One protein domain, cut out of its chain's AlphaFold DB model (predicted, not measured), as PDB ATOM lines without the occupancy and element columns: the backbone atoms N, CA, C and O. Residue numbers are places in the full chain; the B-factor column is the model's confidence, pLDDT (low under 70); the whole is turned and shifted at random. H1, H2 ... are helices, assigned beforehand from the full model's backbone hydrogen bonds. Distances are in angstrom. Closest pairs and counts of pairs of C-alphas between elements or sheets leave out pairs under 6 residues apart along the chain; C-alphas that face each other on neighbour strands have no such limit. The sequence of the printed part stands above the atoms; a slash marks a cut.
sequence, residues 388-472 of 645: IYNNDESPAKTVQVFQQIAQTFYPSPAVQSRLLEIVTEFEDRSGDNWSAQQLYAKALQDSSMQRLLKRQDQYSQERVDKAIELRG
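What this domain is: This is residues 388 to 472 of the 645 residues of an uncharacterized protein of Euryarchaeota archaeon (UniProt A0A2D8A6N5). Three crossed helices, H1, H2 and H3, form a small body; the long H4 packs on H2 with residues 448 to 453 and runs outward as an arm, and residues 461 to 472, of which 461 to 470 belong to H4, stick out. The printed part has 85 residues, 67 of them in four named helices, H1, H2, H3 and H4 in order along the chain, with no named strand; the class is all helix. It is loose, radius of gyration of the C-alphas 15.2 A, spanning 54 by 26 by 18 A.

How they stand to each other: H1, residues 394 to 408, touches H3, residues 436 to 445, at a steep tilt of 54 degrees; closest C-alphas, Lys 397 and Ala 436, 5.1 A. The hub H2, residues 413 to 430, touches H1 (Thr 398 to Val 423, closest C-alphas, 6.9 A), H3 (Ile 422 to Ala 443, 6.5 A) and H4, residues 447 to 470. H2 and H4 run opposite ways at a shallow tilt of 15 degrees; closest C-alphas, Val 415 and Leu 452, 6.4 A. H1 and H4 are apart. Every O i to N i+4 pair is within hydrogen-bond range in H2, H3 and H4, and 10 of 11 in H1.

Where its parts are: H1 begins at C-alpha 394 (26.597, -19.423, 2.614); H2 is 25.6 A long. H4, 33.9 A, ends at C-alpha 470 (51.094, 15.891, 2.104).

The domain as a whole: The printed part has no cut; its three links are tight. Mean pLDDT is 71.1; 36 residues are under 70, among them 388 to 399.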
ATOM      1  N   ILE A 388      22.326 -10.586   7.360       53.47
ATOM      2  CA  ILE A 388      21.323 -10.641   6.283       53.47
ATOM      3  C   ILE A 388      20.900 -12.091   5.964       53.47
ATOM      4  O   ILE A 388      19.841 -12.295   5.388       53.47
ATOM      5  N   TYR A 389      21.615 -13.121   6.433       50.53
ATOM      6  CA  TYR A 389      21.202 -14.522   6.258       50.53
ATOM      7  C   TYR A 389      21.485 -15.340   7.514       50.53
ATOM      8  O   TYR A 389      22.529 -15.963   7.666       50.53
ATOM      9  N   ASN A 390      20.539 -15.317   8.444       48.94
ATOM     10  CA  ASN A 390      20.693 -15.906   9.771       48.94
ATOM     11  C   ASN A 390      20.425 -17.422   9.839       48.94
ATOM     12  O   ASN A 390      20.128 -17.894  10.928       48.94
ATOM     13  N   ASN A 391      20.477 -18.187   8.736       51.47
ATOM     14  CA  ASN A 391      20.258 -19.647   8.804       51.47
ATOM     15  C   ASN A 391      20.815 -20.523   7.654       51.47
ATOM     16  O   ASN A 391      20.537 -21.716   7.667       51.47
ATOM     17  N   ASP A 392      21.623 -20.010   6.718       55.50
ATOM     18  CA  ASP A 392      22.254 -20.846   5.673       55.50
ATOM     19  C   ASP A 392      23.786 -20.820   5.788       55.50
ATOM     20  O   ASP A 392      24.345 -19.840   6.262       55.50
ATOM     21  N   GLU A 393      24.491 -21.885   5.383       57.72
ATOM     22  CA  GLU A 393      25.966 -22.021   5.458       57.72
ATOM     23  C   GLU A 393      26.747 -21.074   4.506       57.72
ATOM     24  O   GLU A 393      27.975 -20.967   4.590       57.72
ATOM     25  N   SER A 394      26.048 -20.358   3.618       58.19
ATOM     26  CA  SER A 394      26.597 -19.423   2.614       58.19
ATOM     27  C   SER A 394      27.443 -18.247   3.179       58.19
ATOM     28  O   SER A 394      28.531 -17.979   2.650       58.19
ATOM     29  N   PRO A 395      27.093 -17.582   4.304       60.81
ATOM     30  CA  PRO A 395      27.818 -16.418   4.824       60.81
ATOM     31  C   PRO A 395      29.266 -16.719   5.214       60.81
ATOM     32  O   PRO A 395      30.144 -15.881   5.019       60.81
ATOM     33  N   ALA A 396      29.555 -17.920   5.725       65.94
ATOM     34  CA  ALA A 396      30.911 -18.297   6.123       65.94
ATOM     35  C   ALA A 396      31.855 -18.400   4.914       65.94
ATOM     36  O   ALA A 396      33.019 -18.005   4.998       65.94
ATOM     37  N   LYS A 397      31.349 -18.882   3.772       68.25
ATOM     38  CA  LYS A 397      32.124 -18.986   2.530       68.25
ATOM     39  C   LYS A 397      32.342 -17.620   1.902       68.25
ATOM     40  O   LYS A 397      33.474 -17.307   1.548       68.25
ATOM     41  N   THR A 398      31.310 -16.781   1.851       65.88
ATOM     42  CA  THR A 398      31.417 -15.398   1.361       65.88
ATOM     43  C   THR A 398      32.418 -14.592   2.182       65.88
ATOM     44  O   THR A 398      33.275 -13.920   1.612       65.88
ATOM     45  N   VAL A 399      32.397 -14.725   3.514       68.81
ATOM     46  CA  VAL A 399      33.377 -14.083   4.402       68.81
ATOM     47  C   VAL A 399      34.794 -14.616   4.157       68.81
ATOM     48  O   VAL A 399      35.726 -13.819   4.106       68.81
ATOM     49  N   GLN A 400      34.983 -15.923   3.941       72.44
ATOM     50  CA  GLN A 400      36.302 -16.493   3.616       72.44
ATOM     51  C   GLN A 400      36.831 -16.037   2.249       72.44
ATOM     52  O   GLN A 400      38.009 -15.699   2.132       72.44
ATOM     53  N   VAL A 401      35.981 -15.990   1.218       72.50
ATOM     54  CA  VAL A 401      36.348 -15.465  -0.110       72.50
ATOM     55  C   VAL A 401      36.722 -13.992   0.003       72.50
ATOM     56  O   VAL A 401      37.736 -13.558  -0.542       72.50
ATOM     57  N   PHE A 402      35.927 -13.226   0.747       69.25
ATOM     58  CA  PHE A 402      36.170 -11.812   0.982       69.25
ATOM     59  C   PHE A 402      37.486 -11.576   1.733       69.25
ATOM     60  O   PHE A 402      38.258 -10.704   1.344       69.25
ATOM     61  N   GLN A 403      37.797 -12.403   2.736       71.56
ATOM     62  CA  GLN A 403      39.089 -12.397   3.425       71.56
ATOM     63  C   GLN A 403      40.258 -12.690   2.481       71.56
ATOM     64  O   GLN A 403      41.277 -12.010   2.559       71.56
ATOM     65  N   GLN A 404      40.117 -13.640   1.556       74.94
ATOM     66  CA  GLN A 404      41.163 -13.944   0.572       74.94
ATOM     67  C   GLN A 404      41.372 -12.804  -0.439       74.94
ATOM     68  O   GLN A 404      42.514 -12.485  -0.777       74.94
ATOM     69  N   ILE A 405      40.294 -12.145  -0.889       69.12
ATOM     70  CA  ILE A 405      40.397 -10.962  -1.768       69.12
ATOM     71  C   ILE A 405      41.053  -9.810  -1.023       69.12
ATOM     72  O   ILE A 405      41.975  -9.206  -1.558       69.12
ATOM     73  N   ALA A 406      40.649  -9.552   0.215       63.50
ATOM     74  CA  ALA A 406      41.201  -8.475   1.021       63.50
ATOM     75  C   ALA A 406      42.670  -8.665   1.422       63.50
ATOM     76  O   ALA A 406      43.381  -7.685   1.615       63.50
ATOM     77  N   GLN A 407      43.143  -9.911   1.521       65.88
ATOM     78  CA  GLN A 407      44.567 -10.212   1.713       65.88
ATOM     79  C   GLN A 407      45.420  -9.850   0.490       65.88
ATOM     80  O   GLN A 407      46.624  -9.653   0.629       65.88
ATOM     81  N   THR A 408      44.813  -9.786  -0.698       66.38
ATOM     82  CA  THR A 408      45.532  -9.570  -1.965       66.38
ATOM     83  C   THR A 408      45.266  -8.183  -2.559       66.38
ATOM     84  O   THR A 408      46.106  -7.648  -3.277       66.38
ATOM     85  N   PHE A 409      44.115  -7.580  -2.263       65.38
ATOM     86  CA  PHE A 409      43.649  -6.332  -2.852       65.38
ATOM     87  C   PHE A 409      42.924  -5.477  -1.811       65.38
ATOM     88  O   PHE A 409      42.260  -5.999  -0.919       65.38
ATOM     89  N   TYR A 410      42.983  -4.152  -1.953       62.94
ATOM     90  CA  TYR A 410      42.238  -3.253  -1.072       62.94
ATOM     91  C   TYR A 410      40.718  -3.534  -1.238       62.94
ATOM     92  O   TYR A 410      40.250  -3.633  -2.374       62.94
ATOM     93  N   PRO A 411      39.926  -3.719  -0.159       63.75
ATOM     94  CA  PRO A 411      38.497  -4.028  -0.255       63.75
ATOM     95  C   PRO A 411      37.641  -2.766  -0.084       63.75
ATOM     96  O   PRO A 411      37.585  -2.168   0.986       63.75
ATOM     97  N   SER A 412      36.996  -2.307  -1.157       72.50
ATOM     98  CA  SER A 412      36.083  -1.148  -1.127       72.50
ATOM     99  C   SER A 412      34.658  -1.648  -0.978       72.50
ATOM    100  O   SER A 412      34.396  -2.766  -1.416       72.50
ATOM    101  N   PRO A 413      33.714  -0.831  -0.472       71.50
ATOM    102  CA  PRO A 413      32.288  -1.162  -0.499       71.50
ATOM    103  C   PRO A 413      31.827  -1.679  -1.870       71.50
ATOM    104  O   PRO A 413      31.095  -2.655  -1.939       71.50
ATOM    105  N   ALA A 414      32.350  -1.114  -2.965       74.81
ATOM    106  CA  ALA A 414      32.070  -1.580  -4.323       74.81
ATOM    107  C   ALA A 414      32.611  -2.994  -4.615       74.81
ATOM    108  O   ALA A 414      31.914  -3.793  -5.235       74.81
ATOM    109  N   VAL A 415      33.824  -3.327  -4.157       75.94
ATOM    110  CA  VAL A 415      34.372  -4.695  -4.233       75.94
ATOM    111  C   VAL A 415      33.564  -5.657  -3.360       75.94
ATOM    112  O   VAL A 415      33.305  -6.772  -3.800       75.94
ATOM    113  N   GLN A 416      33.112  -5.242  -2.170       70.12
ATOM    114  CA  GLN A 416      32.282  -6.098  -1.308       70.12
ATOM    115  C   GLN A 416      30.928  -6.388  -1.960       70.12
ATOM    116  O   GLN A 416      30.557  -7.551  -2.095       70.12
ATOM    117  N   SER A 417      30.226  -5.347  -2.422       76.06
ATOM    118  CA  SER A 417      28.934  -5.486  -3.099       76.06
ATOM    119  C   SER A 417      29.065  -6.343  -4.347       76.06
ATOM    120  O   SER A 417      28.282  -7.270  -4.532       76.06
ATOM    121  N   ARG A 418      30.102  -6.114  -5.167       81.00
ATOM    122  CA  ARG A 418      30.297  -6.921  -6.372       81.00
ATOM    123  C   ARG A 418      30.673  -8.362  -6.049       81.00
ATOM    124  O   ARG A 418      30.267  -9.265  -6.769       81.00
ATOM    125  N   LEU A 419      31.432  -8.603  -4.980       77.88
ATOM    126  CA  LEU A 419      31.734  -9.966  -4.557       77.88
ATOM    127  C   LEU A 419      30.469 -10.680  -4.088       77.88
ATOM    128  O   LEU A 419      30.263 -11.833  -4.451       77.88
ATOM    129  N   LEU A 420      29.629  -9.996  -3.314       76.62
ATOM    130  CA  LEU A 420      28.359 -10.533  -2.844       76.62
ATOM    131  C   LEU A 420      27.430 -10.848  -4.021       76.62
ATOM    132  O   LEU A 420      26.862 -11.933  -4.062       76.62
ATOM    133  N   GLU A 421      27.339  -9.950  -5.006       81.00
ATOM    134  CA  GLU A 421      26.619 -10.192  -6.262       81.00
ATOM    135  C   GLU A 421      27.166 -11.416  -6.992       81.00
ATOM    136  O   GLU A 421      26.393 -12.287  -7.365       81.00
ATOM    137  N   ILE A 422      28.488 -11.523  -7.153       79.31
ATOM    138  CA  ILE A 422      29.131 -12.669  -7.806       79.31
ATOM    139  C   ILE A 422      28.784 -13.964  -7.069       79.31
ATOM    140  O   ILE A 422      28.358 -14.925  -7.701       79.31
ATOM    141  N   VAL A 423      28.944 -14.004  -5.744       77.00
ATOM    142  CA  VAL A 423      28.650 -15.209  -4.959       77.00
ATOM    143  C   VAL A 423      27.169 -15.576  -5.066       77.00
ATOM    144  O   VAL A 423      26.867 -16.728  -5.363       77.00
ATOM    145  N   THR A 424      26.265 -14.600  -4.948       78.50
ATOM    146  CA  THR A 424      24.811 -14.817  -5.068       78.50
ATOM    147  C   THR A 424      24.430 -15.295  -6.474       78.50
ATOM    148  O   THR A 424      23.734 -16.294  -6.621       78.50
ATOM    149  N   GLU A 425      24.955 -14.657  -7.530       81.00
ATOM    150  CA  GLU A 425      24.745 -15.061  -8.929       81.00
ATOM    151  C   GLU A 425      25.204 -16.507  -9.182       81.00
ATOM    152  O   GLU A 425      24.603 -17.214  -9.998       81.00
ATOM    153  N   PHE A 426      26.277 -16.952  -8.519       75.56
ATOM    154  CA  PHE A 426      26.801 -18.311  -8.662       75.56
ATOM    155  C   PHE A 426      26.024 -19.344  -7.842       75.56
ATOM    156  O   PHE A 426      25.768 -20.438  -8.359       75.56
ATOM    157  N   GLU A 427      25.626 -19.015  -6.615       71.44
ATOM    158  CA  GLU A 427      24.801 -19.889  -5.773       71.44
ATOM    159  C   GLU A 427      23.415 -20.108  -6.406       71.44
ATOM    160  O   GLU A 427      22.998 -21.257  -6.570       71.44
ATOM    161  N   ASP A 428      22.774 -19.046  -6.910       77.50
ATOM    162  CA  ASP A 428      21.445 -19.118  -7.537       77.50
ATOM    163  C   ASP A 428      21.432 -19.908  -8.857       77.50
ATOM    164  O   ASP A 428      20.437 -20.551  -9.200       77.50
ATOM    165  N   ARG A 429      22.518 -19.855  -9.640       71.88
ATOM    166  CA  ARG A 429      22.562 -20.480 -10.977       71.88
ATOM    167  C   ARG A 429      23.023 -21.927 -10.980       71.88
ATOM    168  O   ARG A 429      22.668 -22.654 -11.906       71.88
ATOM    169  N   SER A 430      23.876 -22.317 -10.039       64.50
ATOM    170  CA  SER A 430      24.532 -23.624 -10.105       64.50
ATOM    171  C   SER A 430      23.799 -24.709  -9.326       64.50
ATOM    172  O   SER A 430      23.905 -25.870  -9.704       64.50
ATOM    173  N   GLY A 431      23.070 -24.363  -8.257       63.50
ATOM    174  CA  GLY A 431      22.496 -25.351  -7.333       63.50
ATOM    175  C   GLY A 431      23.540 -26.248  -6.644       63.50
ATOM    176  O   GLY A 431      23.172 -27.141  -5.883       63.50
ATOM    177  N   ASP A 432      24.831 -26.012  -6.898       66.12
ATOM    178  CA  ASP A 432      25.965 -26.794  -6.423       66.12
ATOM    179  C   ASP A 432      26.625 -26.088  -5.232       66.12
ATOM    180  O   ASP A 432      26.661 -24.862  -5.140       66.12
ATOM    181  N   ASN A 433      27.201 -26.861  -4.312       73.38
ATOM    182  CA  ASN A 433      27.833 -26.325  -3.107       73.38
ATOM    183  C   ASN A 433      29.325 -26.014  -3.358       73.38
ATOM    184  O   ASN A 433      30.201 -26.822  -3.039       73.38
ATOM    185  N   TRP A 434      29.631 -24.853  -3.948       75.56
ATOM    186  CA  TRP A 434      31.007 -24.454  -4.293       75.56
ATOM    187  C   TRP A 434      31.859 -24.198  -3.040       75.56
ATOM    188  O   TRP A 434      31.366 -23.746  -2.002       75.56
ATOM    189  N   SER A 435      33.160 -24.488  -3.106       82.75
ATOM    190  CA  SER A 435      34.091 -24.136  -2.026       82.75
ATOM    191  C   SER A 435      34.501 -22.659  -2.102       82.75
ATOM    192  O   SER A 435      34.501 -22.055  -3.176       82.75
ATOM    193  N   ALA A 436      34.920 -22.078  -0.972       75.44
ATOM    194  CA  ALA A 436      35.410 -20.697  -0.925       75.44
ATOM    195  C   ALA A 436      36.581 -20.457  -1.902       75.44
ATOM    196  O   ALA A 436      36.631 -19.441  -2.582       75.44
ATOM    197  N   GLN A 437      37.488 -21.422  -2.077       80.06
ATOM    198  CA  GLN A 437      38.586 -21.287  -3.044       80.06
ATOM    199  C   GLN A 437      38.101 -21.238  -4.500       80.06
ATOM    200  O   GLN A 437      38.670 -20.510  -5.314       80.06
ATOM    201  N   GLN A 438      37.047 -21.985  -4.842       82.62
ATOM    202  CA  GLN A 438      36.483 -21.964  -6.194       82.62
ATOM    203  C   GLN A 438      35.746 -20.648  -6.466       82.62
ATOM    204  O   GLN A 438      35.915 -20.069  -7.540       82.62
ATOM    205  N   LEU A 439      34.995 -20.143  -5.482       79.56
ATOM    206  CA  LEU A 439      34.337 -18.835  -5.554       79.56
ATOM    207  C   LEU A 439      35.359 -17.693  -5.650       79.56
ATOM    208  O   LEU A 439      35.187 -16.800  -6.474       79.56
ATOM    209  N   TYR A 440      36.466 -17.760  -4.904       81.50
ATOM    210  CA  TYR A 440      37.580 -16.808  -4.996       81.50
ATOM    211  C   TYR A 440      38.209 -16.779  -6.390       81.50
ATOM    212  O   TYR A 440      38.288 -15.725  -7.022       81.50
ATOM    213  N   ALA A 441      38.603 -17.946  -6.908       84.94
ATOM    214  CA  ALA A 441      39.189 -18.051  -8.240       84.94
ATOM    215  C   ALA A 441      38.234 -17.521  -9.319       84.94
ATOM    216  O   ALA A 441      38.671 -16.890 -10.282       84.94
ATOM    217  N   LYS A 442      36.928 -17.743  -9.149       82.44
ATOM    218  CA  LYS A 442      35.912 -17.267 -10.084       82.44
ATOM    219  C   LYS A 442      35.666 -15.763  -9.976       82.44
ATOM    220  O   LYS A 442      35.585 -15.106 -11.010       82.44
ATOM    221  N   ALA A 443      35.627 -15.213  -8.764       81.94
ATOM    222  CA  ALA A 443      35.535 -13.775  -8.533       81.94
ATOM    223  C   ALA A 443      36.728 -13.030  -9.147       81.94
ATOM    224  O   ALA A 443      36.541 -12.000  -9.785       81.94
ATOM    225  N   LEU A 444      37.939 -13.590  -9.063       82.75
ATOM    226  CA  LEU A 444      39.112 -13.029  -9.739       82.75
ATOM    227  C   LEU A 444      39.059 -13.133 -11.267       82.75
ATOM    228  O   LEU A 444      39.758 -12.382 -11.940       82.75
ATOM    229  N   GLN A 445      38.268 -14.048 -11.830       86.50
ATOM    230  CA  GLN A 445      38.043 -14.149 -13.276       86.50
ATOM    231  C   GLN A 445      36.924 -13.221 -13.768       86.50
ATOM    232  O   GLN A 445      36.801 -13.007 -14.975       86.50
ATOM    233  N   ASP A 446      36.107 -12.665 -12.869       88.69
ATOM    234  CA  ASP A 446      35.056 -11.726 -13.239       88.69
ATOM    235  C   ASP A 446      35.667 -10.386 -13.684       88.69
ATOM    236  O   ASP A 446      36.387  -9.704 -12.952       88.69
ATOM    237  N   SER A 447      35.367  -9.989 -14.923       84.88
ATOM    238  CA  SER A 447      35.964  -8.799 -15.544       84.88
ATOM    239  C   SER A 447      35.581  -7.475 -14.868       84.88
ATOM    240  O   SER A 447      36.267  -6.466 -15.049       84.88
ATOM    241  N   SER A 448      34.462  -7.430 -14.144       82.50
ATOM    242  CA  SER A 448      34.043  -6.236 -13.406       82.50
ATOM    243  C   SER A 448      34.743  -6.164 -12.050       82.50
ATOM    244  O   SER A 448      35.221  -5.091 -11.687       82.50
ATOM    245  N   MET A 449      34.940  -7.309 -11.388       81.81
ATOM    246  CA  MET A 449      35.775  -7.425 -10.195       81.81
ATOM    247  C   MET A 449      37.223  -7.033 -10.507       81.81
ATOM    248  O   MET A 449      37.754  -6.137  -9.865       81.81
ATOM    249  N   GLN A 450      37.839  -7.575 -11.563       80.69
ATOM    250  CA  GLN A 450      39.200  -7.187 -11.970       80.69
ATOM    251  C   GLN A 450      39.346  -5.677 -12.226       80.69
ATOM    252  O   GLN A 450      40.351  -5.070 -11.853       80.69
ATOM    253  N   ARG A 451      38.339  -5.047 -12.850       82.00
ATOM    254  CA  ARG A 451      38.326  -3.593 -13.081       82.00
ATOM    255  C   ARG A 451      38.226  -2.802 -11.777       82.00
ATOM    256  O   ARG A 451      38.898  -1.779 -11.658       82.00
ATOM    257  N   LEU A 452      37.417  -3.263 -10.825       78.25
ATOM    258  CA  LEU A 452      37.310  -2.657  -9.497       78.25
ATOM    259  C   LEU A 452      38.616  -2.800  -8.714       78.25
ATOM    260  O   LEU A 452      39.131  -1.794  -8.237       78.25
ATOM    261  N   LEU A 453      39.200  -4.000  -8.672       76.81
ATOM    262  CA  LEU A 453      40.466  -4.265  -7.982       76.81
ATOM    263  C   LEU A 453      41.609  -3.412  -8.554       76.81
ATOM    264  O   LEU A 453      42.348  -2.800  -7.791       76.81
ATOM    265  N   LYS A 454      41.706  -3.273  -9.886       79.00
ATOM    266  CA  LYS A 454      42.713  -2.407 -10.525       79.00
ATOM    267  C   LYS A 454      42.524  -0.924 -10.188       79.00
ATOM    268  O   LYS A 454      43.497  -0.249  -9.871       79.00
ATOM    269  N   ARG A 455      41.289  -0.407 -10.253       75.81
ATOM    270  CA  ARG A 455      40.996   0.988  -9.859       75.81
ATOM    271  C   ARG A 455      41.329   1.235  -8.397       75.81
ATOM    272  O   ARG A 455      41.747   2.325  -8.032       75.81
ATOM    273  N   GLN A 456      41.118   0.226  -7.570       71.06
ATOM    274  CA  GLN A 456      41.323   0.334  -6.147       71.06
ATOM    275  C   GLN A 456      42.806   0.255  -5.753       71.06
ATOM    276  O   GLN A 456      43.224   0.985  -4.856       71.06
ATOM    277  N   ASP A 457      43.599  -0.554  -6.456       69.06
ATOM    278  CA  ASP A 457      45.062  -0.560  -6.353       69.06
ATOM    279  C   ASP A 457      45.648   0.799  -6.773       69.06
ATOM    280  O   ASP A 457      46.387   1.411  -6.005       69.06
ATOM    281  N   GLN A 458      45.195   1.350  -7.909       74.31
ATOM    282  CA  GLN A 458      45.562   2.704  -8.352       74.31
ATOM    283  C   GLN A 458      45.195   3.772  -7.315       74.31
ATOM    284  O   GLN A 458      46.039   4.576  -6.945       74.31
ATOM    285  N   TYR A 459      43.974   3.733  -6.775       70.31
ATOM    286  CA  TYR A 459      43.548   4.651  -5.717       70.31
ATOM    287  C   TYR A 459      44.407   4.522  -4.449       70.31
ATOM    288  O   TYR A 459      44.708   5.519  -3.800       70.31
ATOM    289  N   SER A 460      44.819   3.305  -4.076       63.28
ATOM    290  CA  SER A 460      45.701   3.098  -2.922       63.28
ATOM    291  C   SER A 460      47.105   3.660  -3.159       63.28
ATOM    292  O   SER A 460      47.620   4.348  -2.280       63.28
ATOM    293  N   GLN A 461      47.671   3.462  -4.356       67.69
ATOM    294  CA  GLN A 461      48.955   4.042  -4.767       67.69
ATOM    295  C   GLN A 461      48.882   5.570  -4.790       67.69
ATOM    296  O   GLN A 461      49.703   6.219  -4.157       67.69
ATOM    297  N   GLU A 462      47.833   6.149  -5.379       73.00
ATOM    298  CA  GLU A 462      47.594   7.597  -5.371       73.00
ATOM    299  C   GLU A 462      47.471   8.157  -3.947       73.00
ATOM    300  O   GLU A 462      47.933   9.263  -3.679       73.00
ATOM    301  N   ARG A 463      46.878   7.415  -2.998       66.12
ATOM    302  CA  ARG A 463      46.842   7.841  -1.589       66.12
ATOM    303  C   ARG A 463      48.190   7.713  -0.894       66.12
ATOM    304  O   ARG A 463      48.461   8.552  -0.042       66.12
ATOM    305  N   VAL A 464      49.003   6.707  -1.218       61.53
ATOM    306  CA  VAL A 464      50.386   6.606  -0.725       61.53
ATOM    307  C   VAL A 464      51.203   7.778  -1.261       61.53
ATOM    308  O   VAL A 464      51.801   8.495  -0.467       61.53
ATOM    309  N   ASP A 465      51.150   8.037  -2.565       66.62
ATOM    310  CA  ASP A 465      51.875   9.130  -3.214       66.62
ATOM    311  C   ASP A 465      51.419  10.497  -2.684       66.62
ATOM    312  O   ASP A 465      52.245  11.320  -2.297       66.62
ATOM    313  N   LYS A 466      50.106  10.705  -2.531       64.94
ATOM    314  CA  LYS A 466      49.551  11.931  -1.943       64.94
ATOM    315  C   LYS A 466      49.840  12.049  -0.444       64.94
ATOM    316  O   LYS A 466      49.970  13.154   0.060       64.94
ATOM    317  N   ALA A 467      49.941  10.945   0.299       61.12
ATOM    318  CA  ALA A 467      50.357  10.972   1.704       61.12
ATOM    319  C   ALA A 467      51.856  11.276   1.848       61.12
ATOM    320  O   ALA A 467      52.232  11.963   2.796       61.12
ATOM    321  N   ILE A 468      52.687  10.802   0.913       58.09
ATOM    322  CA  ILE A 468      54.095  11.190   0.791       58.09
ATOM    323  C   ILE A 468      54.177  12.691   0.495       58.09
ATOM    324  O   ILE A 468      54.892  13.387   1.200       58.09
ATOM    325  N   GLU A 469      53.399  13.199  -0.462       62.12
ATOM    326  CA  GLU A 469      53.325  14.622  -0.821       62.12
ATOM    327  C   GLU A 469      52.841  15.505   0.351       62.12
ATOM    328  O   GLU A 469      53.514  16.467   0.716       62.12
ATOM    329  N   LEU A 470      51.726  15.140   1.003       55.84
ATOM    330  CA  LEU A 470      51.094  15.891   2.104       55.84
ATOM    331  C   LEU A 470      51.880  15.863   3.416       55.84
ATOM    332  O   LEU A 470      51.777  16.793   4.215       55.84
ATOM    333  N   ARG A 471      52.670  14.814   3.677       57.28
ATOM    334  CA  ARG A 471      53.610  14.805   4.815       57.28
ATOM    335  C   ARG A 471      54.859  15.649   4.544       57.28
ATOM    336  O   ARG A 471      55.793  15.607   5.341       57.28
ATOM    337  N   GLY A 472      54.832  16.428   3.460       50.59
ATOM    338  CA  GLY A 472      55.993  17.022   2.845       50.59
ATOM    339  C   GLY A 472      56.773  15.891   2.215       50.59
ATOM    340  O   GLY A 472      57.538  15.218   2.907       50.59
TER     341      GLY A 472